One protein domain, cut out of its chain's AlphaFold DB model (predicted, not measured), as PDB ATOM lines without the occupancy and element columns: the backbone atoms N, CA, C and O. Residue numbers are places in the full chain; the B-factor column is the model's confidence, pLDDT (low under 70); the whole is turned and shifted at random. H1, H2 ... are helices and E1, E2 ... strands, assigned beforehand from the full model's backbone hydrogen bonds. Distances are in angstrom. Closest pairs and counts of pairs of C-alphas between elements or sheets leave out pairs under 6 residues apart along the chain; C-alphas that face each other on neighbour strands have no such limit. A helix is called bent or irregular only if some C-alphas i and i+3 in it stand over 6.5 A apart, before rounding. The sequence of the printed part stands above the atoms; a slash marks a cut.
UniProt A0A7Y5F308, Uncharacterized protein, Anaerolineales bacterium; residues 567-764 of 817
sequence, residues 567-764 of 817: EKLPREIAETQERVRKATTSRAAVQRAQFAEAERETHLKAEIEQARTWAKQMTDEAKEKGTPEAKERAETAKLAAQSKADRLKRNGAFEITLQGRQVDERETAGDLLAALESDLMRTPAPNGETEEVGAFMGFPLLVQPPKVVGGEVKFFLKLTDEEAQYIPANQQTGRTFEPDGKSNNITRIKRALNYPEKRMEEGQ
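AT A GLANCE: This is residues 567 to 764 of the 817 residues of an uncharacterized protein of Anaerolineales bacterium (UniProt A0A7Y5F308). One very long helix, H1, makes the length of this domain; H2 folds back along its later part as a helical hairpin, and a small head, a strongly twisted sheet with H3 and H4 over one face, sits beside residues 583 to 593 of H1. H5 packs on H1 near the head, and residues 567 to 575 of H1 stick out. The printed part has 198 residues, with named elements in the order H1 H2 E1 E2 H3 E3 E4 E5 E6 H4 H5, of mixed class. The sheet, E2 E1 E3 E4 E5 E6, is antiparallel throughout. The whole is loose, with a radius of gyration of the C-alphas of 22.8 A and spans of 88 by 41 by 27 A.

IN THESE COORDINATES: Find C-alpha 567 at (58.653, -11.442, 105.245); from there H1 runs 89.1 A to residue 625. It is only just irregular: C-alphas 567 and 570 are 6.7 A apart. H2, residues 628 to 651, is 34.3 A long. Next come E1, 656 to 658, and E2, 661 to 663, then H3, 666 to 682, 24.6 A. Look for E3 at 691 to 696, E4 at 699 to 704, 15.9 A, E5 at 714 to 718 and E6 at 724 to 727. H4, 742 to 752, precedes H5, 755 to 764, which ends at (47.675, 5.945, 100.116).

HOW THE PARTS SIT: Begin with the sheet: N 658 and O 661 of hairpin E1 and E2 are 2.9 A apart, and N 695 and O 657 join E3 to E1 within hydrogen-bond range at 2.8 A. E3 to E6 are a meander, each strand the antiparallel neighbour of the one before: see N 701 and O 694, N 716 and O 702, N 725 and O 717, at 2.8, 2.9 and 2.8 A. E2, H3, E3 are a split strand-helix-strand unit, E1 lying between its same-way strands, with a right-handed crossover. H3 and H4 are on the same face, two layers with the sheet, at heights of 8.8 and 9.4 A. They touch about perpendicular, 83 degrees, closest at C-alphas 670 and 742, 4.6 A. H1 only grazes the sheet. H1 touches H5 at C-alphas 583 and 756, 4.9 A, and H2 at C-alphas 615 and 637, 4.6 A, a shallow tilt of 16 degrees, opposite ways. O i to N i+4 pairs are all within range in H2, H3 and H5, 54 of 55 in H1 and 6 of 7 in H4.

THE WHOLE: The C-alphas of Glu 567 and Gly 626, farthest apart, are 89.5 A apart. The printed part has no cut, and its one long link is E6 to H4. Confidence is under 70 at residues 686, 688, 710 and 741 to 743.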
ATOM      1  N   GLU A 567      59.720 -10.455 105.421       87.12
ATOM      2  CA  GLU A 567      58.653 -11.442 105.245       87.12
ATOM      3  C   GLU A 567      57.250 -10.830 105.414       87.12
ATOM      4  O   GLU A 567      56.329 -11.166 104.670       87.12
ATOM      5  N   LYS A 568      57.072  -9.906 106.371       89.19
ATOM      6  CA  LYS A 568      55.756  -9.332 106.712       89.19
ATOM      7  C   LYS A 568      55.327  -8.158 105.831       89.19
ATOM      8  O   LYS A 568      54.176  -8.114 105.402       89.19
ATOM      9  N   LEU A 569      56.232  -7.220 105.550       90.00
ATOM     10  CA  LEU A 569      55.907  -5.967 104.854       90.00
ATOM     11  C   LEU A 569      55.275  -6.169 103.463       90.00
ATOM     12  O   LEU A 569      54.303  -5.475 103.176       90.00
ATOM     13  N   PRO A 570      55.712  -7.126 102.613       90.50
ATOM     14  CA  PRO A 570      55.057  -7.369 101.325       90.50
ATOM     15  C   PRO A 570      53.573  -7.721 101.456       90.50
ATOM     16  O   PRO A 570      52.755  -7.295 100.644       90.50
ATOM     17  N   ARG A 571      53.215  -8.475 102.501       89.88
ATOM     18  CA  ARG A 571      51.828  -8.847 102.775       89.88
ATOM     19  C   ARG A 571      51.003  -7.634 103.207       89.88
ATOM     20  O   ARG A 571      49.912  -7.434 102.682       89.88
ATOM     21  N   GLU A 572      51.532  -6.806 104.104       90.00
ATOM     22  CA  GLU A 572      50.859  -5.581 104.564       90.00
ATOM     23  C   GLU A 572      50.681  -4.552 103.434       90.00
ATOM     24  O   GLU A 572      49.636  -3.901 103.341       90.00
ATOM     25  N   ILE A 573      51.669  -4.441 102.538       90.81
ATOM     26  CA  ILE A 573      51.594  -3.623 101.320       90.81
ATOM     27  C   ILE A 573      50.452  -4.123 100.430       90.81
ATOM     28  O   ILE A 573      49.579  -3.333 100.078       90.81
ATOM     29  N   ALA A 574      50.401  -5.423 100.124       90.44
ATOM     30  CA  ALA A 574      49.355  -5.998  99.276       90.44
ATOM     31  C   ALA A 574      47.943  -5.806  99.866       90.44
ATOM     32  O   ALA A 574      47.017  -5.402  99.160       90.44
ATOM     33  N   GLU A 575      47.775  -6.030 101.174       90.31
ATOM     34  CA  GLU A 575      46.504  -5.808 101.877       90.31
ATOM     35  C   GLU A 575      46.080  -4.324 101.842       90.31
ATOM     36  O   GLU A 575      44.901  -4.005 101.663       90.31
ATOM     37  N   THR A 576      47.037  -3.396 101.957       90.19
ATOM     38  CA  THR A 576      46.778  -1.947 101.895       90.19
ATOM     39  C   THR A 576      46.453  -1.482 100.471       90.19
ATOM     40  O   THR A 576      45.519  -0.699 100.290       90.19
ATOM     41  N   GLN A 577      47.145  -2.003  99.452       91.69
ATOM     42  CA  GLN A 577      46.854  -1.734  98.036       91.69
ATOM     43  C   GLN A 577      45.418  -2.122  97.678       91.69
ATOM     44  O   GLN A 577      44.699  -1.344  97.047       91.69
ATOM     45  N   GLU A 578      44.967  -3.287  98.141       90.06
ATOM     46  CA  GLU A 578      43.607  -3.756  97.887       90.06
ATOM     47  C   GLU A 578      42.551  -2.862  98.560       90.06
ATOM     48  O   GLU A 578      41.531  -2.525  97.954       90.06
ATOM     49  N   ARG A 579      42.814  -2.386  99.787       88.19
ATOM     50  CA  ARG A 579      41.947  -1.405 100.465       88.19
ATOM     51  C   ARG A 579      41.852  -0.087  99.691       88.19
ATOM     52  O   ARG A 579      40.754   0.454  99.550       88.19
ATOM     53  N   VAL A 580      42.973   0.415  99.170       90.88
ATOM     54  CA  VAL A 580      43.012   1.639  98.350       90.88
ATOM     55  C   VAL A 580      42.250   1.443  97.038       90.88
ATOM     56  O   VAL A 580      41.480   2.325  96.650       90.88
ATOM     57  N   ARG A 581      42.392   0.287  96.372       93.12
ATOM     58  CA  ARG A 581      41.667  -0.047  95.131       93.12
ATOM     59  C   ARG A 581      40.152   0.012  95.331       93.12
ATOM     60  O   ARG A 581      39.449   0.676  94.561       93.12
ATOM     61  N   LYS A 582      39.653  -0.642  96.383       89.62
ATOM     62  CA  LYS A 582      38.224  -0.652  96.723       89.62
ATOM     63  C   LYS A 582      37.701   0.754  97.024       89.62
ATOM     64  O   LYS A 582      36.741   1.196  96.395       89.62
ATOM     65  N   ALA A 583      38.406   1.507  97.871       88.62
ATOM     66  CA  ALA A 583      38.042   2.884  98.209       88.62
ATOM     67  C   ALA A 583      38.041   3.822  96.983       88.62
ATOM     68  O   ALA A 583      37.143   4.652  96.836       88.62
ATOM     69  N   THR A 584      38.995   3.647  96.061       90.94
ATOM     70  CA  THR A 584      39.069   4.397  94.792       90.94
ATOM     71  C   THR A 584      37.861   4.115  93.900       90.94
ATOM     72  O   THR A 584      37.276   5.037  93.330       90.94
ATOM     73  N   THR A 585      37.449   2.849  93.812       91.06
ATOM     74  CA  THR A 585      36.294   2.430  93.006       91.06
ATOM     75  C   THR A 585      34.996   3.005  93.578       91.06
ATOM     76  O   THR A 585      34.208   3.609  92.849       91.06
ATOM     77  N   SER A 586      34.816   2.914  94.898       90.88
ATOM     78  CA  SER A 586      33.686   3.519  95.610       90.88
ATOM     79  C   SER A 586      33.645   5.044  95.463       90.88
ATOM     80  O   SER A 586      32.580   5.599  95.203       90.88
ATOM     81  N   ARG A 587      34.791   5.739  95.540       91.31
ATOM     82  CA  ARG A 587      34.879   7.191  95.287       91.31
ATOM     83  C   ARG A 587      34.395   7.551  93.882       91.31
ATOM     84  O   ARG A 587      33.608   8.482  93.732       91.31
ATOM     85  N   ALA A 588      34.829   6.811  92.861       89.75
ATOM     86  CA  ALA A 588      34.413   7.058  91.481       89.75
ATOM     87  C   ALA A 588      32.899   6.859  91.289       89.75
ATOM     88  O   ALA A 588      32.258   7.643  90.586       89.75
ATOM     89  N   ALA A 589      32.310   5.848  91.938       89.56
ATOM     90  CA  ALA A 589      30.864   5.635  91.925       89.56
ATOM     91  C   ALA A 589      30.116   6.823  92.557       89.56
ATOM     92  O   ALA A 589      29.192   7.363  91.947       89.56
ATOM     93  N   VAL A 590      30.561   7.287  93.732       89.94
ATOM     94  CA  VAL A 590      29.978   8.452  94.421       89.94
ATOM     95  C   VAL A 590      30.059   9.716  93.566       89.94
ATOM     96  O   VAL A 590      29.059  10.420  93.436       89.94
ATOM     97  N   GLN A 591      31.206   9.990  92.939       89.88
ATOM     98  CA  GLN A 591      31.381  11.165  92.077       89.88
ATOM     99  C   GLN A 591      30.413  11.159  90.887       89.88
ATOM    100  O   GLN A 591      29.823  12.191  90.570       89.88
ATOM    101  N   ARG A 592      30.191   9.996  90.256       88.94
ATOM    102  CA  ARG A 592      29.195   9.857  89.177       88.94
ATOM    103  C   ARG A 592      27.780  10.161  89.666       88.94
ATOM    104  O   ARG A 592      27.041  10.864  88.985       88.94
ATOM    105  N   ALA A 593      27.412   9.668  90.848       87.12
ATOM    106  CA  ALA A 593      26.098   9.919  91.435       87.12
ATOM    107  C   ALA A 593      25.896  11.398  91.816       87.12
ATOM    108  O   ALA A 593      24.833  11.961  91.557       87.12
ATOM    109  N   GLN A 594      26.922  12.049  92.374       87.38
ATOM    110  CA  GLN A 594      26.904  13.485  92.677       87.38
ATOM    111  C   GLN A 594      26.771  14.336  91.407       87.38
ATOM    112  O   GLN A 594      26.025  15.314  91.396       87.38
ATOM    113  N   PHE A 595      27.453  13.947  90.325       86.44
ATOM    114  CA  PHE A 595      27.325  14.610  89.029       86.44
ATOM    115  C   PHE A 595      25.893  14.503  88.480       86.44
ATOM    116  O   PHE A 595      25.314  15.512  88.083       86.44
ATOM    117  N   ALA A 596      25.281  13.318  88.553       86.31
ATOM    118  CA  ALA A 596      23.891  13.118  88.145       86.31
ATOM    119  C   ALA A 596      22.887  13.933  88.994       86.31
ATOM    120  O   ALA A 596      21.921  14.470  88.452       86.31
ATOM    121  N   GLU A 597      23.100  14.065  90.312       84.62
ATOM    122  CA  GLU A 597      22.280  14.937  91.181       84.62
ATOM    123  C   GLU A 597      22.409  16.415  90.759       84.62
ATOM    124  O   GLU A 597      21.403  17.122  90.660       84.62
ATOM    125  N   ALA A 598      23.624  16.873  90.435       85.56
ATOM    126  CA  ALA A 598      23.875  18.238  89.973       85.56
ATOM    127  C   ALA A 598      23.218  18.535  88.610       85.56
ATOM    128  O   ALA A 598      22.633  19.607  88.424       85.56
ATOM    129  N   GLU A 599      23.247  17.590  87.666       86.38
ATOM    130  CA  GLU A 599      22.535  17.714  86.386       86.38
ATOM    131  C   GLU A 599      21.021  17.857  86.593       86.38
ATOM    132  O   GLU A 599      20.399  18.754  86.015       86.38
ATOM    133  N   ARG A 600      20.425  17.046  87.481       84.31
ATOM    134  CA  ARG A 600      18.997  17.155  87.835       84.31
ATOM    135  C   ARG A 600      18.659  18.510  88.446       84.31
ATOM    136  O   ARG A 600      17.641  19.105  88.096       84.31
ATOM    137  N   GLU A 601      19.508  19.029  89.330       85.00
ATOM    138  CA  GLU A 601      19.314  20.361  89.911       85.00
ATOM    139  C   GLU A 601      19.366  21.460  88.842       85.00
ATOM    140  O   GLU A 601      18.592  22.420  88.885       85.00
ATOM    141  N   THR A 602      20.240  21.297  87.852       86.56
ATOM    142  CA  THR A 602      20.356  22.208  86.707       86.56
ATOM    143  C   THR A 602      19.089  22.175  85.847       86.56
ATOM    144  O   THR A 602      18.562  23.232  85.491       86.56
ATOM    145  N   HIS A 603      18.538  20.985  85.591       86.00
ATOM    146  CA  HIS A 603      17.258  20.822  84.896       86.00
ATOM    147  C   HIS A 603      16.097  21.471  85.667       86.00
ATOM    148  O   HIS A 603      15.306  22.220  85.095       86.00
ATOM    149  N   LEU A 604      16.030  21.267  86.988       83.88
ATOM    150  CA  LEU A 604      14.999  21.866  87.839       83.88
ATOM    151  C   LEU A 604      15.074  23.404  87.837       83.88
ATOM    152  O   LEU A 604      14.040  24.073  87.778       83.88
ATOM    153  N   LYS A 605      16.284  23.980  87.842       87.31
ATOM    154  CA  LYS A 605      16.493  25.432  87.683       87.31
ATOM    155  C   LYS A 605      15.970  25.935  86.335       87.31
ATOM    156  O   LYS A 605      15.300  26.966  86.303       87.31
ATOM    157  N   ALA A 606      16.221  25.201  85.250       87.00
ATOM    158  CA  ALA A 606      15.706  25.543  83.926       87.00
ATOM    159  C   ALA A 606      14.166  25.501  83.877       87.00
ATOM    160  O   ALA A 606      13.542  26.432  83.368       87.00
ATOM    161  N   GLU A 607      13.538  24.482  84.473       86.12
ATOM    162  CA  GLU A 607      12.073  24.396  84.579       86.12
ATOM    163  C   GLU A 607      11.456  25.548  85.383       86.12
ATOM    164  O   GLU A 607      10.373  26.032  85.045       86.12
ATOM    165  N   ILE A 608      12.112  25.979  86.465       86.38
ATOM    166  CA  ILE A 608      11.659  27.118  87.277       86.38
ATOM    167  C   ILE A 608      11.694  28.401  86.452       86.38
ATOM    168  O   ILE A 608      10.751  29.191  86.508       86.38
ATOM    169  N   GLU A 609      12.749  28.607  85.670       87.25
ATOM    170  CA  GLU A 609      12.887  29.798  84.836       87.25
ATOM    171  C   GLU A 609      11.847  29.828  83.704       87.25
ATOM    172  O   GLU A 609      11.227  30.865  83.443       87.25
ATOM    173  N   GLN A 610      11.550  28.670  83.107       87.00
ATOM    174  CA  GLN A 610      10.434  28.520  82.170       87.00
ATOM    175  C   GLN A 610       9.087  28.833  82.838       87.00
ATOM    176  O   GLN A 610       8.300  29.614  82.300       87.00
ATOM    177  N   ALA A 611       8.833  28.297  84.038       86.00
ATOM    178  CA  ALA A 611       7.598  28.549  84.782       86.00
ATOM    179  C   ALA A 611       7.436  30.031  85.171       86.00
ATOM    180  O   ALA A 611       6.335  30.573  85.085       86.00
ATOM    181  N   ARG A 612       8.524  30.719  85.542       88.69
ATOM    182  CA  ARG A 612       8.530  32.170  85.808       88.69
ATOM    183  C   ARG A 612       8.209  32.986  84.563       88.69
ATOM    184  O   ARG A 612       7.438  33.942  84.638       88.69
ATOM    185  N   THR A 613       8.786  32.600  83.428       87.56
ATOM    186  CA  THR A 613       8.533  33.250  82.137       87.56
ATOM    187  C   THR A 613       7.063  33.105  81.743       87.56
ATOM    188  O   THR A 613       6.421  34.096  81.394       87.56
ATOM    189  N   TRP A 614       6.502  31.904  81.897       85.38
ATOM    190  CA  TRP A 614       5.081  31.639  81.673       85.38
ATOM    191  C   TRP A 614       4.178  32.438  82.629       85.38
ATOM    192  O   TRP A 614       3.227  33.082  82.190       85.38
ATOM    193  N   ALA A 615       4.514  32.498  83.923       86.31
ATOM    194  CA  ALA A 615       3.776  33.298  84.902       86.31
ATOM    195  C   ALA A 615       3.766  34.796  84.559       86.31
ATOM    196  O   ALA A 615       2.744  35.468  84.735       86.31
ATOM    197  N   LYS A 616       4.879  35.326  84.037       88.00
ATOM    198  CA  LYS A 616       4.972  36.713  83.562       88.00
ATOM    199  C   LYS A 616       4.042  36.958  82.370       88.00
ATOM    200  O   LYS A 616       3.246  37.887  82.432       88.00
ATOM    201  N   GLN A 617       4.068  36.081  81.362       86.31
ATOM    202  CA  GLN A 617       3.188  36.168  80.186       86.31
ATOM    203  C   GLN A 617       1.703  36.172  80.570       86.31
ATOM    204  O   GLN A 617       0.960  37.046  80.135       86.31
ATOM    205  N   MET A 618       1.282  35.249  81.442       86.69
ATOM    206  CA  MET A 618      -0.109  35.185  81.915       86.69
ATOM    207  C   MET A 618      -0.501  36.433  82.727       86.69
ATOM    208  O   MET A 618      -1.638  36.891  82.660       86.69
ATOM    209  N   THR A 619       0.440  37.019  83.478       84.06
ATOM    210  CA  THR A 619       0.206  38.261  84.239       84.06
ATOM    211  C   THR A 619       0.025  39.469  83.322       84.06
ATOM    212  O   THR A 619      -0.811  40.328  83.606       84.06
ATOM    213  N   ASP A 620       0.802  39.545  82.244       84.69
ATOM    214  CA  ASP A 620       0.695  40.617  81.256       84.69
ATOM    215  C   ASP A 620      -0.622  40.492  80.463       84.69
ATOM    216  O   ASP A 620      -1.353  41.476  80.339       84.69
ATOM    217  N   GLU A 621      -1.021  39.274  80.075       81.75
ATOM    218  CA  GLU A 621      -2.315  38.994  79.428       81.75
ATOM    219  C   GLU A 621      -3.518  39.352  80.328       81.75
ATOM    220  O   GLU A 621      -4.514  39.918  79.868       81.75
ATOM    221  N   ALA A 622      -3.424  39.085  81.636       82.44
ATOM    222  CA  ALA A 622      -4.462  39.444  82.603       82.44
ATOM    223  C   ALA A 622      -4.628  40.962  82.785       82.44
ATOM    224  O   ALA A 622      -5.745  41.429  83.029       82.44
ATOM    225  N   LYS A 623      -3.540  41.739  82.663       82.69
ATOM    226  CA  LYS A 623      -3.589  43.211  82.682       82.69
ATOM    227  C   LYS A 623      -4.253  43.780  81.431       82.69
ATOM    228  O   LYS A 623      -4.925  44.799  81.532       82.69
ATOM    229  N   GLU A 624      -4.064  43.128  80.286       79.69
ATOM    230  CA  GLU A 624      -4.577  43.580  78.991       79.69
ATOM    231  C   GLU A 624      -6.069  43.253  78.803       79.69
ATOM    232  O   GLU A 624      -6.842  44.111  78.387       79.69
ATOM    233  N   LYS A 625      -6.503  42.033  79.159       80.38
ATOM    234  CA  LYS A 625      -7.897  41.580  78.966       80.38
ATOM    235  C   LYS A 625      -8.844  41.944  80.110       80.38
ATOM    236  O   LYS A 625     -10.044  42.073  79.890       80.38
ATOM    237  N   GLY A 626      -8.342  42.055  81.343       70.19
ATOM    238  CA  GLY A 626      -9.119  42.462  82.520       70.19
ATOM    239  C   GLY A 626     -10.211  41.489  83.004       70.19
ATOM    240  O   GLY A 626     -10.864  41.799  84.004       70.19
ATOM    241  N   THR A 627     -10.408  40.332  82.356       79.38
ATOM    242  CA  THR A 627     -11.462  39.369  82.724       79.38
ATOM    243  C   THR A 627     -11.118  38.571  83.991       79.38
ATOM    244  O   THR A 627      -9.935  38.373  84.299       79.38
ATOM    245  N   PRO A 628     -12.129  38.094  84.745       76.25
ATOM    246  CA  PRO A 628     -11.916  37.239  85.914       76.25
ATOM    247  C   PRO A 628     -11.105  35.973  85.600       76.25
ATOM    248  O   PRO A 628     -10.181  35.659  86.347       76.25
ATOM    249  N   GLU A 629     -11.355  35.307  84.463       78.38
ATOM    250  CA  GLU A 629     -10.649  34.064  84.113       78.38
ATOM    251  C   GLU A 629      -9.162  34.301  83.798       78.38
ATOM    252  O   GLU A 629      -8.310  33.463  84.096       78.38
ATOM    253  N   ALA A 630      -8.821  35.452  83.204       77.12
ATOM    254  CA  ALA A 630      -7.433  35.794  82.902       77.12
ATOM    255  C   ALA A 630      -6.631  36.075  84.187       77.12
ATOM    256  O   ALA A 630      -5.478  35.657  84.303       77.12
ATOM    257  N   LYS A 631      -7.252  36.722  85.185       80.25
ATOM    258  CA  LYS A 631      -6.640  36.954  86.506       80.25
ATOM    259  C   LYS A 631      -6.412  35.653  87.278       80.25
ATOM    260  O   LYS A 631      -5.335  35.479  87.843       80.25
ATOM    261  N   GLU A 632      -7.372  34.730  87.248       84.19
ATOM    262  CA  GLU A 632      -7.253  33.415  87.896       84.19
ATOM    263  C   GLU A 632      -6.134  32.562  87.270       84.19
ATOM    264  O   GLU A 632      -5.312  31.971  87.978       84.19
ATOM    265  N   ARG A 633      -6.013  32.561  85.933       82.88
ATOM    266  CA  ARG A 633      -4.898  31.895  85.233       82.88
ATOM    267  C   ARG A 633      -3.535  32.493  85.584       82.88
ATOM    268  O   ARG A 633      -2.575  31.744  85.767       82.88
ATOM    269  N   ALA A 634      -3.441  33.817  85.711       83.50
ATOM    270  CA  ALA A 634      -2.209  34.490  86.117       83.50
ATOM    271  C   ALA A 634      -1.799  34.155  87.561       83.50
ATOM    272  O   ALA A 634      -0.617  33.911  87.814       83.50
ATOM    273  N   GLU A 635      -2.749  34.101  88.502       85.00
ATOM    274  CA  GLU A 635      -2.468  33.639  89.867       85.00
ATOM    275  C   GLU A 635      -2.017  32.180  89.895       85.00
ATOM    276  O   GLU A 635      -1.001  31.870  90.517       85.00
ATOM    277  N   THR A 636      -2.699  31.302  89.158       86.00
ATOM    278  CA  THR A 636      -2.346  29.877  89.076       86.00
ATOM    279  C   THR A 636      -0.919  29.683  88.550       86.00
ATOM    280  O   THR A 636      -0.142  28.908  89.111       86.00
ATOM    281  N   ALA A 637      -0.525  30.432  87.516       85.12
ATOM    282  CA  ALA A 637       0.826  30.372  86.960       85.12
ATOM    283  C   ALA A 637       1.897  30.912  87.931       85.12
ATOM    284  O   ALA A 637       2.977  30.325  88.045       85.12
ATOM    285  N   LYS A 638       1.603  31.986  88.684       85.25
ATOM    286  CA  LYS A 638       2.498  32.496  89.742       85.25
ATOM    287  C   LYS A 638       2.677  31.490  90.874       85.25
ATOM    288  O   LYS A 638       3.813  31.235  91.269       85.25
ATOM    289  N   LEU A 639       1.584  30.896  91.355       86.44
ATOM    290  CA  LEU A 639       1.599  29.857  92.387       86.44
ATOM    291  C   LEU A 639       2.413  28.637  91.941       86.44
ATOM    292  O   LEU A 639       3.231  28.138  92.712       86.44
ATOM    293  N   ALA A 640       2.272  28.202  90.685       83.12
ATOM    294  CA  ALA A 640       3.052  27.095  90.131       83.12
ATOM    295  C   ALA A 640       4.563  27.408  90.064       83.12
ATOM    296  O   ALA A 640       5.387  26.585  90.472       83.12
ATOM    297  N   ALA A 641       4.944  28.604  89.600       84.75
ATOM    298  CA  ALA A 641       6.346  29.032  89.557       84.75
ATOM    299  C   ALA A 641       6.952  29.190  90.964       84.75
ATOM    300  O   ALA A 641       8.102  28.806  91.194       84.75
ATOM    301  N   GLN A 642       6.175  29.724  91.911       85.62
ATOM    302  CA  GLN A 642       6.588  29.900  93.301       85.62
ATOM    303  C   GLN A 642       6.734  28.557  94.023       85.62
ATOM    304  O   GLN A 642       7.758  28.325  94.656       85.62
ATOM    305  N   SER A 643       5.793  27.631  93.828       84.62
ATOM    306  CA  SER A 643       5.864  26.266  94.359       84.62
ATOM    307  C   SER A 643       7.124  25.524  93.887       84.62
ATOM    308  O   SER A 643       7.854  24.960  94.706       84.62
ATOM    309  N   LYS A 644       7.458  25.591  92.586       82.56
ATOM    310  CA  LYS A 644       8.701  24.995  92.062       82.56
ATOM    311  C   LYS A 644       9.963  25.661  92.637       82.56
ATOM    312  O   LYS A 644      10.927  24.967  92.955       82.56
ATOM    313  N   ALA A 645       9.967  26.987  92.795       82.19
ATOM    314  CA  ALA A 645      11.095  27.717  93.379       82.19
ATOM    315  C   ALA A 645      11.293  27.401  94.874       82.19
ATOM    316  O   ALA A 645      12.428  27.214  95.319       82.19
ATOM    317  N   ASP A 646      10.204  27.288  95.634       84.19
ATOM    318  CA  ASP A 646      10.227  26.901  97.044       84.19
ATOM    319  C   ASP A 646      10.701  25.452  97.223       84.19
ATOM    320  O   ASP A 646      11.490  25.178  98.132       84.19
ATOM    321  N   ARG A 647      10.317  24.542  96.313       81.06
ATOM    322  CA  ARG A 647      10.829  23.161  96.265       81.06
ATOM    323  C   ARG A 647      12.347  23.125  96.092       81.06
ATOM    324  O   ARG A 647      13.030  22.493  96.897       81.06
ATOM    325  N   LEU A 648      12.889  23.841  95.101       82.44
ATOM    326  CA  LEU A 648      14.341  23.919  94.892       82.44
ATOM    327  C   LEU A 648      15.050  24.513  96.120       82.44
ATOM    328  O   LEU A 648      16.094  24.010  96.524       82.44
ATOM    329  N   LYS A 649      14.477  25.551  96.742       81.44
ATOM    330  CA  LYS A 649      15.069  26.210  97.915       81.44
ATOM    331  C   LYS A 649      15.093  25.313  99.157       81.44
ATOM    332  O   LYS A 649      16.061  25.367  99.911       81.44
ATOM    333  N   ARG A 650      14.037  24.527  99.397       77.94
ATOM    334  CA  ARG A 650      13.915  23.674 100.592       77.94
ATOM    335  C   ARG A 650      14.601  22.319 100.427       77.94
ATOM    336  O   ARG A 650      15.304  21.881 101.333       77.94
ATOM    337  N   ASN A 651      14.428  21.671  99.275       79.69
ATOM    338  CA  ASN A 651      14.837  20.279  99.072       79.69
ATOM    339  C   ASN A 651      15.948  20.109  98.020       79.69
ATOM    340  O   ASN A 651      16.714  19.144  98.094       79.69
ATOM    341  N   GLY A 652      16.126  21.066  97.105       82.50
ATOM    342  CA  GLY A 652      17.046  20.928  95.970       82.50
ATOM    343  C   GLY A 652      16.553  19.871  94.975       82.50
ATOM    344  O   GLY A 652      15.348  19.683  94.826       82.50
ATOM    345  N   ALA A 653      17.478  19.150  94.333       80.56
ATOM    346  CA  ALA A 653      17.183  17.948  93.540       80.56
ATOM    347  C   ALA A 653      17.163  16.656  94.384       80.56
ATOM    348  O   ALA A 653      17.439  15.573  93.872       80.56
ATOM    349  N   PHE A 654      16.896  16.774  95.690       86.81
ATOM    350  CA  PHE A 654      16.873  15.630  96.595       86.81
ATOM    351  C   PHE A 654      15.793  14.632  96.189       86.81
ATOM    352  O   PHE A 654      14.643  14.996  95.956       86.81
ATOM    353  N   GLU A 655      16.180  13.364  96.181       85.00
ATOM    354  CA  GLU A 655      15.300  12.254  95.883       85.00
ATOM    355  C   GLU A 655      15.827  11.003  96.587       85.00
ATOM    356  O   GLU A 655      17.027  10.705  96.559       85.00
ATOM    357  N   ILE A 656      14.928  10.271  97.231       90.44
ATOM    358  CA  ILE A 656      15.213   8.971  97.827       90.44
ATOM    359  C   ILE A 656      14.041   8.038  97.553       90.44
ATOM    360  O   ILE A 656      12.883   8.447  97.603       90.44
ATOM    361  N   THR A 657      14.333   6.774  97.288       92.12
ATOM    362  CA  THR A 657      13.314   5.730  97.232       92.12
ATOM    363  C   THR A 657      13.317   5.011  98.567       92.12
ATOM    364  O   THR A 657      14.360   4.516  98.974       92.12
ATOM    365  N   LEU A 658      12.176   4.937  99.251       89.88
ATOM    366  CA  LEU A 658      12.009   4.188 100.500       89.88
ATOM    367  C   LEU A 658      10.760   3.320 100.389       89.88
ATOM    368  O   LEU A 658       9.702   3.819 100.008       89.88
ATOM    369  N   GLN A 659      10.875   2.024 100.693       81.38
ATOM    370  CA  GLN A 659       9.752   1.072 100.628       81.38
ATOM    371  C   GLN A 659       8.975   1.131  99.288       81.38
ATOM    372  O   GLN A 659       7.747   1.078  99.252       81.38
ATOM    373  N   GLY A 660       9.691   1.308  98.170       80.81
ATOM    374  CA  GLY A 660       9.106   1.403  96.826       80.81
ATOM    375  C   GLY A 660       8.423   2.736  96.488       80.81
ATOM    376  O   GLY A 660       7.855   2.861  95.405       80.81
ATOM    377  N   ARG A 661       8.474   3.741  97.373       86.12
ATOM    378  CA  ARG A 661       7.938   5.090  97.135       86.12
ATOM    379  C   ARG A 661       9.067   6.094  96.943       86.12
ATOM    380  O   ARG A 661      10.017   6.120  97.719       86.12
ATOM    381  N   GLN A 662       8.934   6.935  95.924       88.12
ATOM    382  CA  GLN A 662       9.839   8.051  95.667       88.12
ATOM    383  C   GLN A 662       9.455   9.225  96.579       88.12
ATOM    384  O   GLN A 662       8.294   9.633  96.612       88.12
ATOM    385  N   VAL A 663      10.421   9.739  97.336       89.56
ATOM    386  CA  VAL A 663      10.258  10.836  98.293       89.56
ATOM    387  C   VAL A 663      11.238  11.943  97.925       89.56
ATOM    388  O   VAL A 663      12.446  11.719  97.855       89.56
ATOM    389  N   ASP A 664      10.721  13.146  97.696       85.12
ATOM    390  CA  ASP A 664      11.495  14.322  97.281       85.12
ATOM    391  C   ASP A 664      11.522  15.437  98.343       85.12
ATOM    392  O   ASP A 664      12.127  16.495  98.150       85.12
ATOM    393  N   GLU A 665      10.923  15.185  99.508       85.88
ATOM    394  CA  GLU A 665      10.971  16.058 100.675       85.88
ATOM    395  C   GLU A 665      11.877  15.478 101.763       85.88
ATOM    396  O   GLU A 665      11.681  14.357 102.239       85.88
ATOM    397  N   ARG A 666      12.881  16.259 102.181       86.06
ATOM    398  CA  ARG A 666      13.909  15.798 103.128       86.06
ATOM    399  C   ARG A 666      13.349  15.457 104.501       86.06
ATOM    400  O   ARG A 666      13.819  14.509 105.119       86.06
ATOM    401  N   GLU A 667      12.377  16.232 104.980       85.25
ATOM    402  CA  GLU A 667      11.766  16.002 106.292       85.25
ATOM    403  C   GLU A 667      10.941  14.720 106.300       85.25
ATOM    404  O   GLU A 667      11.157  13.864 107.153       85.25
ATOM    405  N   THR A 668      10.099  14.540 105.285       87.00
ATOM    406  CA  THR A 668       9.304  13.326 105.092       87.00
ATOM    407  C   THR A 668      10.187  12.085 104.964       87.00
ATOM    408  O   THR A 668       9.926  11.063 105.596       87.00
ATOM    409  N   ALA A 669      11.285  12.175 104.208       88.06
ATOM    410  CA  ALA A 669      12.257  11.092 104.108       88.06
ATOM    411  C   ALA A 669      12.941  10.782 105.451       88.06
ATOM    412  O   ALA A 669      13.118   9.614 105.800       88.06
ATOM    413  N   GLY A 670      13.315  11.816 106.212       89.06
ATOM    414  CA  GLY A 670      13.921  11.672 107.535       89.06
ATOM    415  C   GLY A 670      12.992  11.007 108.551       89.06
ATOM    416  O   GLY A 670      13.451  10.142 109.299       89.06
ATOM    417  N   ASP A 671      11.707  11.366 108.538       88.56
ATOM    418  CA  ASP A 671      10.674  10.789 109.406       88.56
ATOM    419  C   ASP A 671      10.427   9.309 109.067       88.56
ATOM    420  O   ASP A 671      10.382   8.465 109.963       88.56
ATOM    421  N   LEU A 672      10.347   8.965 107.774       89.19
ATOM    422  CA  LEU A 672      10.183   7.578 107.317       89.19
ATOM    423  C   LEU A 672      11.363   6.685 107.720       89.19
ATOM    424  O   LEU A 672      11.158   5.547 108.140       89.19
ATOM    425  N   LEU A 673      12.592   7.195 107.630       90.19
ATOM    426  CA  LEU A 673      13.794   6.472 108.051       90.19
ATOM    427  C   LEU A 673      13.847   6.258 109.570       90.19
ATOM    428  O   LEU A 673      14.182   5.163 110.022       90.19
ATOM    429  N   ALA A 674      13.488   7.272 110.361       89.00
ATOM    430  CA  ALA A 674      13.443   7.162 111.820       89.00
ATOM    431  C   ALA A 674      12.323   6.220 112.303       89.00
ATOM    432  O   ALA A 674      12.496   5.506 113.300       89.00
ATOM    433  N   ALA A 675      11.187   6.197 111.597       88.50
ATOM    434  CA  ALA A 675      10.105   5.246 111.829       88.50
ATOM    435  C   ALA A 675      10.556   3.814 111.507       88.50
ATOM    436  O   ALA A 675      10.453   2.946 112.371       88.50
ATOM    437  N   LEU A 676      11.162   3.602 110.333       88.19
ATOM    438  CA  LEU A 676      11.724   2.313 109.924       88.19
ATOM    439  C   LEU A 676      12.730   1.779 110.952       88.19
ATOM    440  O   LEU A 676      12.641   0.626 111.366       88.19
ATOM    441  N   GLU A 677      13.667   2.613 111.407       89.44
ATOM    442  CA  GLU A 677      14.643   2.209 112.422       89.44
ATOM    443  C   GLU A 677      13.973   1.868 113.765       89.44
ATOM    444  O   GLU A 677      14.348   0.901 114.429       89.44
ATOM    445  N   SER A 678      12.956   2.636 114.166       88.06
ATOM    446  CA  SER A 678      12.216   2.396 115.411       88.06
ATOM    447  C   SER A 678      11.400   1.104 115.370       88.06
ATOM    448  O   SER A 678      11.315   0.417 116.389       88.06
ATOM    449  N   ASP A 679      10.838   0.758 114.214       86.25
ATOM    450  CA  ASP A 679      10.131  -0.505 114.010       86.25
ATOM    451  C   ASP A 679      11.112  -1.682 114.062       86.25
ATOM    452  O   ASP A 679      10.912  -2.614 114.839       86.25
ATOM    453  N   LEU A 680      12.248  -1.594 113.362       85.56
ATOM    454  CA  LEU A 680      13.284  -2.636 113.372       85.56
ATOM    455  C   LEU A 680      13.919  -2.857 114.755       85.56
ATOM    456  O   LEU A 680      14.306  -3.977 115.085       85.56
ATOM    457  N   MET A 681      13.987  -1.827 115.604       83.38
ATOM    458  CA  MET A 681      14.400  -1.987 117.008       83.38
ATOM    459  C   MET A 681      13.389  -2.778 117.853       83.38
ATOM    460  O   MET A 681      13.782  -3.421 118.832       83.38
ATOM    461  N   ARG A 682      12.092  -2.704 117.517       83.94
ATOM    462  CA  ARG A 682      10.995  -3.382 118.231       83.94
ATOM    463  C   ARG A 682      10.778  -4.811 117.735       83.94
ATOM    464  O   ARG A 682      10.395  -5.666 118.530       83.94
ATOM    465  N   THR A 683      11.050  -5.073 116.460       79.75
ATOM    466  CA  THR A 683      10.956  -6.396 115.828       79.75
ATOM    467  C   THR A 683      12.330  -6.854 115.328       79.75
ATOM    468  O   THR A 683      12.651  -6.636 114.159       79.75
ATOM    469  N   PRO A 684      13.163  -7.475 116.189       72.31
ATOM    470  CA  PRO A 684      14.470  -7.990 115.787       72.31
ATOM    471  C   PRO A 684      14.331  -9.167 114.815       72.31
ATOM    472  O   PRO A 684      13.406  -9.973 114.929       72.31
ATOM    473  N   ALA A 685      15.294  -9.309 113.901       76.69
ATOM    474  CA  ALA A 685      15.364 -10.448 112.987       76.69
ATOM    475  C   ALA A 685      16.435 -11.443 113.481       76.69
ATOM    476  O   ALA A 685      17.612 -11.074 113.552       76.69
ATOM    477  N   PRO A 686      16.083 -12.709 113.789       63.03
ATOM    478  CA  PRO A 686      17.017 -13.688 114.363       63.03
ATOM    479  C   PRO A 686      18.272 -13.935 113.511       63.03
ATOM    480  O   PRO A 686      19.350 -14.199 114.047       63.03
ATOM    481  N   ASN A 687      18.147 -13.806 112.187       72.06
ATOM    482  CA  ASN A 687      19.218 -14.106 111.238       72.06
ATOM    483  C   ASN A 687      20.154 -12.904 111.013       72.06
ATOM    484  O   ASN A 687      21.297 -13.090 110.597       72.06
ATOM    485  N   GLY A 688      19.711 -11.676 111.326       67.88
ATOM    486  CA  GLY A 688      20.482 -10.444 111.110       67.88
ATOM    487  C   GLY A 688      20.934 -10.239 109.657       67.88
ATOM    488  O   GLY A 688      22.003  -9.663 109.431       67.88
ATOM    489  N   GLU A 689      20.174 -10.770 108.695       80.75
ATOM    490  CA  GLU A 689      20.442 -10.629 107.263       80.75
ATOM    491  C   GLU A 689      20.245  -9.179 106.820       80.75
ATOM    492  O   GLU A 689      19.473  -8.425 107.405       80.75
ATOM    493  N   THR A 690      21.016  -8.770 105.816       86.62
ATOM    494  CA  THR A 690      20.969  -7.404 105.297       86.62
ATOM    495  C   THR A 690      19.890  -7.306 104.225       86.62
ATOM    496  O   THR A 690      19.942  -8.044 103.244       86.62
ATOM    497  N   GLU A 691      18.948  -6.384 104.392       88.94
ATOM    498  CA  GLU A 691      17.819  -6.180 103.480       88.94
ATOM    499  C   GLU A 691      17.909  -4.818 102.785       88.94
ATOM    500  O   GLU A 691      18.358  -3.834 103.375       88.94
ATOM    501  N   GLU A 692      17.472  -4.742 101.529       91.69
ATOM    502  CA  GLU A 692      17.356  -3.478 100.801       91.69
ATOM    503  C   GLU A 692      16.031  -2.794 101.146       91.69
ATOM    504  O   GLU A 692      14.951  -3.322 100.889       91.69
ATOM    505  N   VAL A 693      16.114  -1.598 101.725       90.62
ATOM    506  CA  VAL A 693      14.945  -0.823 102.180       90.62
ATOM    507  C   VAL A 693      14.636   0.372 101.286       90.62
ATOM    508  O   VAL A 693      13.600   1.029 101.439       90.62
ATOM    509  N   GLY A 694      15.526   0.665 100.343       91.94
ATOM    510  CA  GLY A 694      15.407   1.817  99.476       91.94
ATOM    511  C   GLY A 694      16.648   2.063  98.636       91.94
ATOM    512  O   GLY A 694      17.555   1.242  98.588       91.94
ATOM    513  N   ALA A 695      16.709   3.235  98.015       92.00
ATOM    514  CA  ALA A 695      17.881   3.698  97.292       92.00
ATOM    515  C   ALA A 695      18.059   5.207  97.460       92.00
ATOM    516  O   ALA A 695      17.095   5.968  97.377       92.00
ATOM    517  N   PHE A 696      19.300   5.647  97.654       91.38
ATOM    518  CA  PHE A 696      19.667   7.054  97.776       91.38
ATOM    519  C   PHE A 696      20.735   7.409  96.743       91.38
ATOM    520  O   PHE A 696      21.778   6.762  96.685       91.38
ATOM    521  N   MET A 697      20.473   8.419  95.908       87.06
ATOM    522  CA  MET A 697      21.346   8.791  94.778       87.06
ATOM    523  C   MET A 697      21.716   7.603  93.860       87.06
ATOM    524  O   MET A 697      22.814   7.543  93.315       87.06
ATOM    525  N   GLY A 698      20.805   6.637  93.701       86.12
ATOM    526  CA  GLY A 698      21.032   5.425  92.904       86.12
ATOM    527  C   GLY A 698      21.800   4.306  93.616       86.12
ATOM    528  O   GLY A 698      21.948   3.234  93.039       86.12
ATOM    529  N   PHE A 699      22.245   4.511  94.860       93.19
ATOM    530  CA  PHE A 699      22.848   3.460  95.682       93.19
ATOM    531  C   PHE A 699      21.789   2.749  96.523       93.19
ATOM    532  O   PHE A 699      21.055   3.438  97.240       93.19
ATOM    533  N   PRO A 700      21.725   1.404  96.507       93.88
ATOM    534  CA  PRO A 700      20.873   0.648  97.414       93.88
ATOM    535  C   PRO A 700      21.164   1.003  98.875       93.88
ATOM    536  O   PRO A 700      22.310   0.931  99.337       93.88
ATOM    537  N   LEU A 701      20.121   1.404  99.595       93.75
ATOM    538  CA  LEU A 701      20.137   1.612 101.032       93.75
ATOM    539  C   LEU A 701      19.780   0.286 101.694       93.75
ATOM    540  O   LEU A 701      18.656  -0.205 101.591       93.75
ATOM    541  N   LEU A 702      20.766  -0.272 102.373       93.56
ATOM    542  CA  LEU A 702      20.674  -1.541 103.059       93.56
ATOM    543  C   LEU A 702      20.500  -1.319 104.559       93.56
ATOM    544  O   LEU A 702      21.103  -0.406 105.132       93.56
ATOM    545  N   VAL A 703      19.729  -2.187 105.204       91.88
ATOM    546  CA  VAL A 703      19.589  -2.230 106.656       91.88
ATOM    547  C   VAL A 703      19.959  -3.607 107.178       91.88
ATOM    548  O   VAL A 703      19.607  -4.629 106.596       91.88
ATOM    549  N   GLN A 704      20.664  -3.627 108.299       90.94
ATOM    550  CA  GLN A 704      20.892  -4.819 109.089       90.94
ATOM    551  C   GLN A 704      20.137  -4.668 110.419       90.94
ATOM    552  O   GLN A 704      20.535  -3.842 111.253       90.94
ATOM    553  N   PRO A 705      19.049  -5.430 110.624       87.75
ATOM    554  CA  PRO A 705      18.295  -5.413 111.868       87.75
ATOM    555  C   PRO A 705      19.097  -6.041 113.018       87.75
ATOM    556  O   PRO A 705      19.960  -6.903 112.797       87.75
ATOM    557  N   PRO A 706      18.813  -5.649 114.268       85.88
ATOM    558  CA  PRO A 706      19.469  -6.219 115.428       85.88
ATOM    559  C   PRO A 706      19.018  -7.664 115.656       85.88
ATOM    560  O   PRO A 706      17.861  -8.024 115.440       85.88
ATOM    561  N   LYS A 707      19.936  -8.491 116.170       84.81
ATOM    562  CA  LYS A 707      19.655  -9.895 116.526       84.81
ATOM    563  C   LYS A 707      18.787 -10.045 117.781       84.81
ATOM    564  O   LYS A 707      18.238 -11.114 118.024       84.81
ATOM    565  N   VAL A 708      18.699  -8.997 118.599       81.69
ATOM    566  CA  VAL A 708      17.961  -8.964 119.870       81.69
ATOM    567  C   VAL A 708      17.196  -7.648 119.999       81.69
ATOM    568  O   VAL A 708      17.611  -6.633 119.440       81.69
ATOM    569  N   VAL A 709      16.087  -7.662 120.743       79.00
ATOM    570  CA  VAL A 709      15.270  -6.463 121.002       79.00
ATOM    571  C   VAL A 709      16.139  -5.386 121.661       79.00
ATOM    572  O   VAL A 709      16.835  -5.668 122.634       79.00
ATOM    573  N   GLY A 710      16.100  -4.162 121.131       69.19
ATOM    574  CA  GLY A 710      16.904  -3.040 121.636       69.19
ATOM    575  C   GLY A 710      18.382  -3.039 121.218       69.19
ATOM    576  O   GLY A 710      19.142  -2.218 121.725       69.19
ATOM    577  N   GLY A 711      18.805  -3.933 120.314       78.75
ATOM    578  CA  GLY A 711      20.134  -3.879 119.695       78.75
ATOM    579  C   GLY A 711      20.272  -2.773 118.636       78.75
ATOM    580  O   GLY A 711      19.290  -2.167 118.213       78.75
ATOM    581  N   GLU A 712      21.504  -2.536 118.181       84.06
ATOM    582  CA  GLU A 712      21.817  -1.523 117.163       84.06
ATOM    583  C   GLU A 712      21.310  -1.938 115.770       84.06
ATOM    584  O   GLU A 712      21.637  -3.023 115.282       84.06
ATOM    585  N   VAL A 713      20.556  -1.052 115.113       88.56
ATOM    586  CA  VAL A 713      20.207  -1.163 113.689       88.56
ATOM    587  C   VAL A 713      21.318  -0.499 112.877       88.56
ATOM    588  O   VAL A 713      21.648   0.662 113.115       88.56
ATOM    589  N   LYS A 714      21.888  -1.208 111.899       91.56
ATOM    590  CA  LYS A 714      22.979  -0.673 111.070       91.56
ATOM    591  C   LYS A 714      22.500  -0.393 109.659       91.56
ATOM    592  O   LYS A 714      21.923  -1.270 109.027       91.56
ATOM    593  N   PHE A 715      22.796   0.795 109.146       93.62
ATOM    594  CA  PHE A 715      22.495   1.149 107.762       93.62
ATOM    595  C   PHE A 715      23.761   1.231 106.925       93.62
ATOM    596  O   PHE A 715      24.813   1.666 107.398       93.62
ATOM    597  N   PHE A 716      23.639   0.845 105.661       93.62
ATOM    598  CA  PHE A 716      24.730   0.882 104.701       93.62
ATOM    599  C   PHE A 716      24.244   1.411 103.355       93.62
ATOM    600  O   PHE A 716      23.126   1.134 102.934       93.62
ATOM    601  N   LEU A 717      25.108   2.128 102.643       93.06
ATOM    602  CA  LEU A 717      24.928   2.423 101.224       93.06
ATOM    603  C   LEU A 717      25.785   1.458 100.420       93.06
ATOM    604  O   LEU A 717      27.010   1.479 100.544       93.06
ATOM    605  N   LYS A 718      25.173   0.619  99.587       93.69
ATOM    606  CA  LYS A 718      25.923  -0.245  98.676       93.69
ATOM    607  C   LYS A 718      26.489   0.611  97.539       93.69
ATOM    608  O   LYS A 718      25.763   0.979  96.621       93.69
ATOM    609  N   LEU A 719      27.772   0.965  97.628       91.62
ATOM    610  CA  LEU A 719      28.430   1.849  96.657       91.62
ATOM    611  C   LEU A 719      28.906   1.083  95.419       91.62
ATOM    612  O   LEU A 719      28.915   1.627  94.318       91.62
ATOM    613  N   THR A 720      29.309  -0.173  95.614       89.12
ATOM    614  CA  THR A 720      29.744  -1.109  94.566       89.12
ATOM    615  C   THR A 720      29.326  -2.533  94.946       89.12
ATOM    616  O   THR A 720      28.811  -2.762  96.042       89.12
ATOM    617  N   ASP A 721      29.560  -3.519  94.079       84.12
ATOM    618  CA  ASP A 721      29.312  -4.929  94.418       84.12
ATOM    619  C   ASP A 721      30.256  -5.486  95.487       84.12
ATOM    620  O   ASP A 721      29.929  -6.472  96.143       84.12
ATOM    621  N   GLU A 722      31.392  -4.825  95.709       82.06
ATOM    622  CA  GLU A 722      32.421  -5.254  96.657       82.06
ATOM    623  C   GLU A 722      32.425  -4.440  97.963       82.06
ATOM    624  O   GLU A 722      33.082  -4.842  98.925       82.06
ATOM    625  N   GLU A 723      31.718  -3.301  98.019       86.38
ATOM    626  CA  GLU A 723      31.703  -2.411  99.185       86.38
ATOM    627  C   GLU A 723      30.319  -1.839  99.517       86.38
ATOM    628  O   GLU A 723      29.654  -1.195  98.699       86.38
ATOM    629  N   ALA A 724      29.960  -1.965 100.797       89.50
ATOM    630  CA  ALA A 724      28.855  -1.256 101.422       89.50
ATOM    631  C   ALA A 724      29.396  -0.279 102.478       89.50
ATOM    632  O   ALA A 724      30.127  -0.657 103.394       89.50
ATOM    633  N   GLN A 725      29.053   0.998 102.340       92.50
ATOM    634  CA  GLN A 725      29.502   2.069 103.214       92.50
ATOM    635  C   GLN A 725      28.548   2.218 104.396       92.50
ATOM    636  O   GLN A 725      27.411   2.651 104.230       92.50
ATOM    637  N   TYR A 726      29.031   1.892 105.593       91.88
ATOM    638  CA  TYR A 726      28.281   2.070 106.835       91.88
ATOM    639  C   TYR A 726      27.941   3.545 107.077       91.88
ATOM    640  O   TYR A 726      28.782   4.429 106.866       91.88
ATOM    641  N   ILE A 727      26.712   3.785 107.531       92.25
ATOM    642  CA  ILE A 727      26.196   5.086 107.948       92.25
ATOM    643  C   ILE A 727      26.286   5.142 109.479       92.25
ATOM    644  O   ILE A 727      25.574   4.395 110.147       92.25
ATOM    645  N   PRO A 728      27.154   5.994 110.053       87.00
ATOM    646  CA  PRO A 728      27.389   5.991 111.492       87.00
ATOM    647  C   PRO A 728      26.159   6.394 112.311       87.00
ATOM    648  O   PRO A 728      25.548   7.436 112.048       87.00
ATOM    649  N   ALA A 729      25.869   5.618 113.357       85.88
ATOM    650  CA  ALA A 729      24.930   6.006 114.400       85.88
ATOM    651  C   ALA A 729      25.483   7.144 115.278       85.88
ATOM    652  O   ALA A 729      26.696   7.336 115.413       85.88
ATOM    653  N   ASN A 730      24.591   7.916 115.902       82.88
ATOM    654  CA  ASN A 730      24.987   8.888 116.918       82.88
ATOM    655  C   ASN A 730      25.451   8.155 118.178       82.88
ATOM    656  O   ASN A 730      24.707   7.364 118.750       82.88
ATOM    657  N   GLN A 731      26.658   8.471 118.642       78.31
ATOM    658  CA  GLN A 731      27.268   7.847 119.817       78.31
ATOM    659  C   GLN A 731      26.464   8.045 121.111       78.31
ATOM    660  O   GLN A 731      26.557   7.213 122.005       78.31
ATOM    661  N   GLN A 732      25.684   9.126 121.226       78.56
ATOM    662  CA  GLN A 732      24.888   9.411 122.425       78.56
ATOM    663  C   GLN A 732      23.539   8.692 122.430       78.56
ATOM    664  O   GLN A 732      23.085   8.251 123.480       78.56
ATOM    665  N   THR A 733      22.882   8.596 121.274       80.00
ATOM    666  CA  THR A 733      21.522   8.041 121.177       80.00
ATOM    667  C   THR A 733      21.506   6.594 120.692       80.00
ATOM    668  O   THR A 733      20.480   5.932 120.809       80.00
ATOM    669  N   GLY A 734      22.615   6.100 120.133       79.62
ATOM    670  CA  GLY A 734      22.711   4.776 119.514       79.62
ATOM    671  C   GLY A 734      21.891   4.631 118.230       79.62
ATOM    672  O   GLY A 734      21.791   3.528 117.704       79.62
ATOM    673  N   ARG A 735      21.298   5.726 117.729       85.12
ATOM    674  CA  ARG A 735      20.416   5.737 116.557       85.12
ATOM    675  C   ARG A 735      21.097   6.329 115.334       85.12
ATOM    676  O   ARG A 735      21.792   7.351 115.429       85.12
ATOM    677  N   THR A 736      20.850   5.729 114.175       85.88
ATOM    678  CA  THR A 736      21.302   6.262 112.883       85.88
ATOM    679  C   THR A 736      20.447   7.454 112.461       85.88
ATOM    680  O   THR A 736      20.996   8.491 112.071       85.88
ATOM    681  N   PHE A 737      19.132   7.348 112.646       89.56
ATOM    682  CA  PHE A 737      18.110   8.325 112.300       89.56
ATOM    683  C   PHE A 737      17.280   8.717 113.531       89.56
ATOM    684  O   PHE A 737      16.690   7.896 114.234       89.56
ATOM    685  N   GLU A 738      17.244  10.016 113.818       83.50
ATOM    686  CA  GLU A 738      16.592  10.576 115.002       83.50
ATOM    687  C   GLU A 738      15.167  11.056 114.672       83.50
ATOM    688  O   GLU A 738      15.005  11.750 113.666       83.50
ATOM    689  N   PRO A 739      14.150  10.753 115.507       77.12
ATOM    690  CA  PRO A 739      12.764  11.184 115.275       77.12
ATOM    691  C   PRO A 739      12.592  12.707 115.189       77.12
ATOM    692  O   PRO A 739      11.825  13.197 114.370       77.12
ATOM    693  N   ASP A 740      13.359  13.458 115.984       71.94
ATOM    694  CA  ASP A 740      13.314  14.929 116.006       71.94
ATOM    695  C   ASP A 740      14.342  15.562 115.039       71.94
ATOM    696  O   ASP A 740      14.420  16.780 114.885       71.94
ATOM    697  N   GLY A 741      15.151  14.733 114.365       62.38
ATOM    698  CA  GLY A 741      16.315  15.120 113.562       62.38
ATOM    699  C   GLY A 741      16.066  15.149 112.052       62.38
ATOM    700  O   GLY A 741      16.957  14.781 111.285       62.38
ATOM    701  N   LYS A 742      14.875  15.572 111.614       65.62
ATOM    702  CA  LYS A 742      14.342  15.383 110.248       65.62
ATOM    703  C   LYS A 742      15.348  15.631 109.111       65.62
ATOM    704  O   LYS A 742      15.681  14.723 108.353       65.62
ATOM    705  N   SER A 743      15.909  16.839 109.016       64.81
ATOM    706  CA  SER A 743      16.891  17.211 107.977       64.81
ATOM    707  C   SER A 743      18.328  16.744 108.280       64.81
ATOM    708  O   SER A 743      19.140  16.549 107.366       64.81
ATOM    709  N   ASN A 744      18.646  16.502 109.554       79.94
ATOM    710  CA  ASN A 744      19.945  15.989 109.996       79.94
ATOM    711  C   ASN A 744      20.151  14.522 109.589       79.94
ATOM    712  O   ASN A 744      21.271  14.145 109.238       79.94
ATOM    713  N   ASN A 745      19.082  13.721 109.552       85.88
ATOM    714  CA  ASN A 745      19.102  12.317 109.126       85.88
ATOM    715  C   ASN A 745      19.630  12.168 107.693       85.88
ATOM    716  O   ASN A 745      20.575  11.422 107.444       85.88
ATOM    717  N   ILE A 746      19.108  12.972 106.763       87.50
ATOM    718  CA  ILE A 746      19.566  12.985 105.367       87.50
ATOM    719  C   ILE A 746      21.014  13.477 105.254       87.50
ATOM    720  O   ILE A 746      21.804  12.953 104.467       87.50
ATOM    721  N   THR A 747      21.395  14.452 106.080       86.12
ATOM    722  CA  THR A 747      22.772  14.958 106.125       86.12
ATOM    723  C   THR A 747      23.768  13.865 106.535       86.12
ATOM    724  O   THR A 747      24.881  13.837 106.011       86.12
ATOM    725  N   ARG A 748      23.388  12.924 107.412       87.50
ATOM    726  CA  ARG A 748      24.237  11.772 107.780       87.50
ATOM    727  C   ARG A 748      24.448  10.808 106.617       87.50
ATOM    728  O   ARG A 748      25.589  10.424 106.371       87.50
ATOM    729  N   ILE A 749      23.393  10.494 105.864       88.88
ATOM    730  CA  ILE A 749      23.495   9.675 104.645       88.88
ATOM    731  C   ILE A 749      24.424  10.356 103.632       88.88
ATOM    732  O   ILE A 749      25.343   9.727 103.113       88.88
ATOM    733  N   LYS A 750      24.266  11.671 103.417       87.38
ATOM    734  CA  LYS A 750      25.158  12.442 102.535       87.38
ATOM    735  C   LYS A 750      26.614  12.439 103.015       87.38
ATOM    736  O   LYS A 750      27.513  12.291 102.197       87.38
ATOM    737  N   ARG A 751      26.875  12.547 104.324       89.25
ATOM    738  CA  ARG A 751      28.240  12.438 104.880       89.25
ATOM    739  C   ARG A 751      28.848  11.053 104.675       89.25
ATOM    740  O   ARG A 751      30.058  10.965 104.484       89.25
ATOM    741  N   ALA A 752      28.032   9.996 104.687       89.06
ATOM    742  CA  ALA A 752      28.509   8.634 104.465       89.06
ATOM    743  C   ALA A 752      29.210   8.488 103.098       89.06
ATOM    744  O   ALA A 752      30.225   7.803 102.987       89.06
ATOM    745  N   LEU A 753      28.735   9.218 102.083       89.75
ATOM    746  CA  LEU A 753      29.310   9.235 100.736       89.75
ATOM    747  C   LEU A 753      30.732   9.830 100.665       89.75
ATOM    748  O   LEU A 753      31.435   9.570  99.695       89.75
ATOM    749  N   ASN A 754      31.194  10.561 101.686       89.06
ATOM    750  CA  ASN A 754      32.539  11.157 101.706       89.06
ATOM    751  C   ASN A 754      33.619  10.215 102.283       89.06
ATOM    752  O   ASN A 754      34.813  10.451 102.098       89.06
ATOM    753  N   TYR A 755      33.245   9.137 102.985       89.44
ATOM    754  CA  TYR A 755      34.218   8.214 103.592       89.44
ATOM    755  C   TYR A 755      35.115   7.457 102.601       89.44
ATOM    756  O   TYR A 755      36.272   7.225 102.954       89.44
ATOM    757  N   PRO A 756      34.662   7.049 101.400       90.12
ATOM    758  CA  PRO A 756      35.543   6.424 100.414       90.12
ATOM    759  C   PRO A 756      36.755   7.286 100.051       90.12
ATOM    760  O   PRO A 756      37.860   6.764  99.951       90.12
ATOM    761  N   GLU A 757      36.572   8.602  99.917       88.81
ATOM    762  CA  GLU A 757      37.664   9.539  99.629       88.81
ATOM    763  C   GLU A 757      38.670   9.588 100.783       88.81
ATOM    764  O   GLU A 757      39.855   9.345 100.571       88.81
ATOM    765  N   LYS A 758      38.183   9.744 102.018       89.50
ATOM    766  CA  LYS A 758      39.029   9.725 103.218       89.50
ATOM    767  C   LYS A 758      39.809   8.410 103.377       89.50
ATOM    768  O   LYS A 758      41.005   8.432 103.646       89.50
ATOM    769  N   ARG A 759      39.156   7.254 103.187       90.56
ATOM    770  CA  ARG A 759      39.807   5.930 103.271       90.56
ATOM    771  C   ARG A 759      40.872   5.741 102.190       90.56
ATOM    772  O   ARG A 759      41.880   5.084 102.443       90.56
ATOM    773  N   MET A 760      40.634   6.280 100.995       91.06
ATOM    774  CA  MET A 760      41.585   6.238  99.888       91.06
ATOM    775  C   MET A 760      42.835   7.066 100.215       91.06
ATOM    776  O   MET A 760      43.939   6.543 100.088       91.06
ATOM    777  N   GLU A 761      42.670   8.289 100.724       90.81
ATOM    778  CA  GLU A 761      43.784   9.161 101.124       90.81
ATOM    779  C   GLU A 761      44.612   8.566 102.276       90.81
ATOM    780  O   GLU A 761      45.837   8.479 102.182       90.81
ATOM    781  N   GLU A 762      43.955   8.096 103.342       91.25
ATOM    782  CA  GLU A 762      44.620   7.448 104.483       91.25
ATOM    783  C   GLU A 762      45.373   6.179 104.050       91.25
ATOM    784  O   GLU A 762      46.515   5.954 104.453       91.25
ATOM    785  N   GLY A 763      44.757   5.364 103.187       91.12
ATOM    786  CA  GLY A 763      45.379   4.158 102.647       91.12
ATOM    787  C   GLY A 763      46.589   4.457 101.757       91.12
ATOM    788  O   GLY A 763      47.592   3.753 101.849       91.12
ATOM    789  N   GLN A 764      46.538   5.513 100.938       91.25
ATOM    790  CA  GLN A 764      47.675   5.945 100.116       91.25
ATOM    791  C   GLN A 764      48.850   6.424 100.971       91.25
ATOM    792  O   GLN A 764      49.991   6.051 100.707       91.25
TER     793      GLN A 764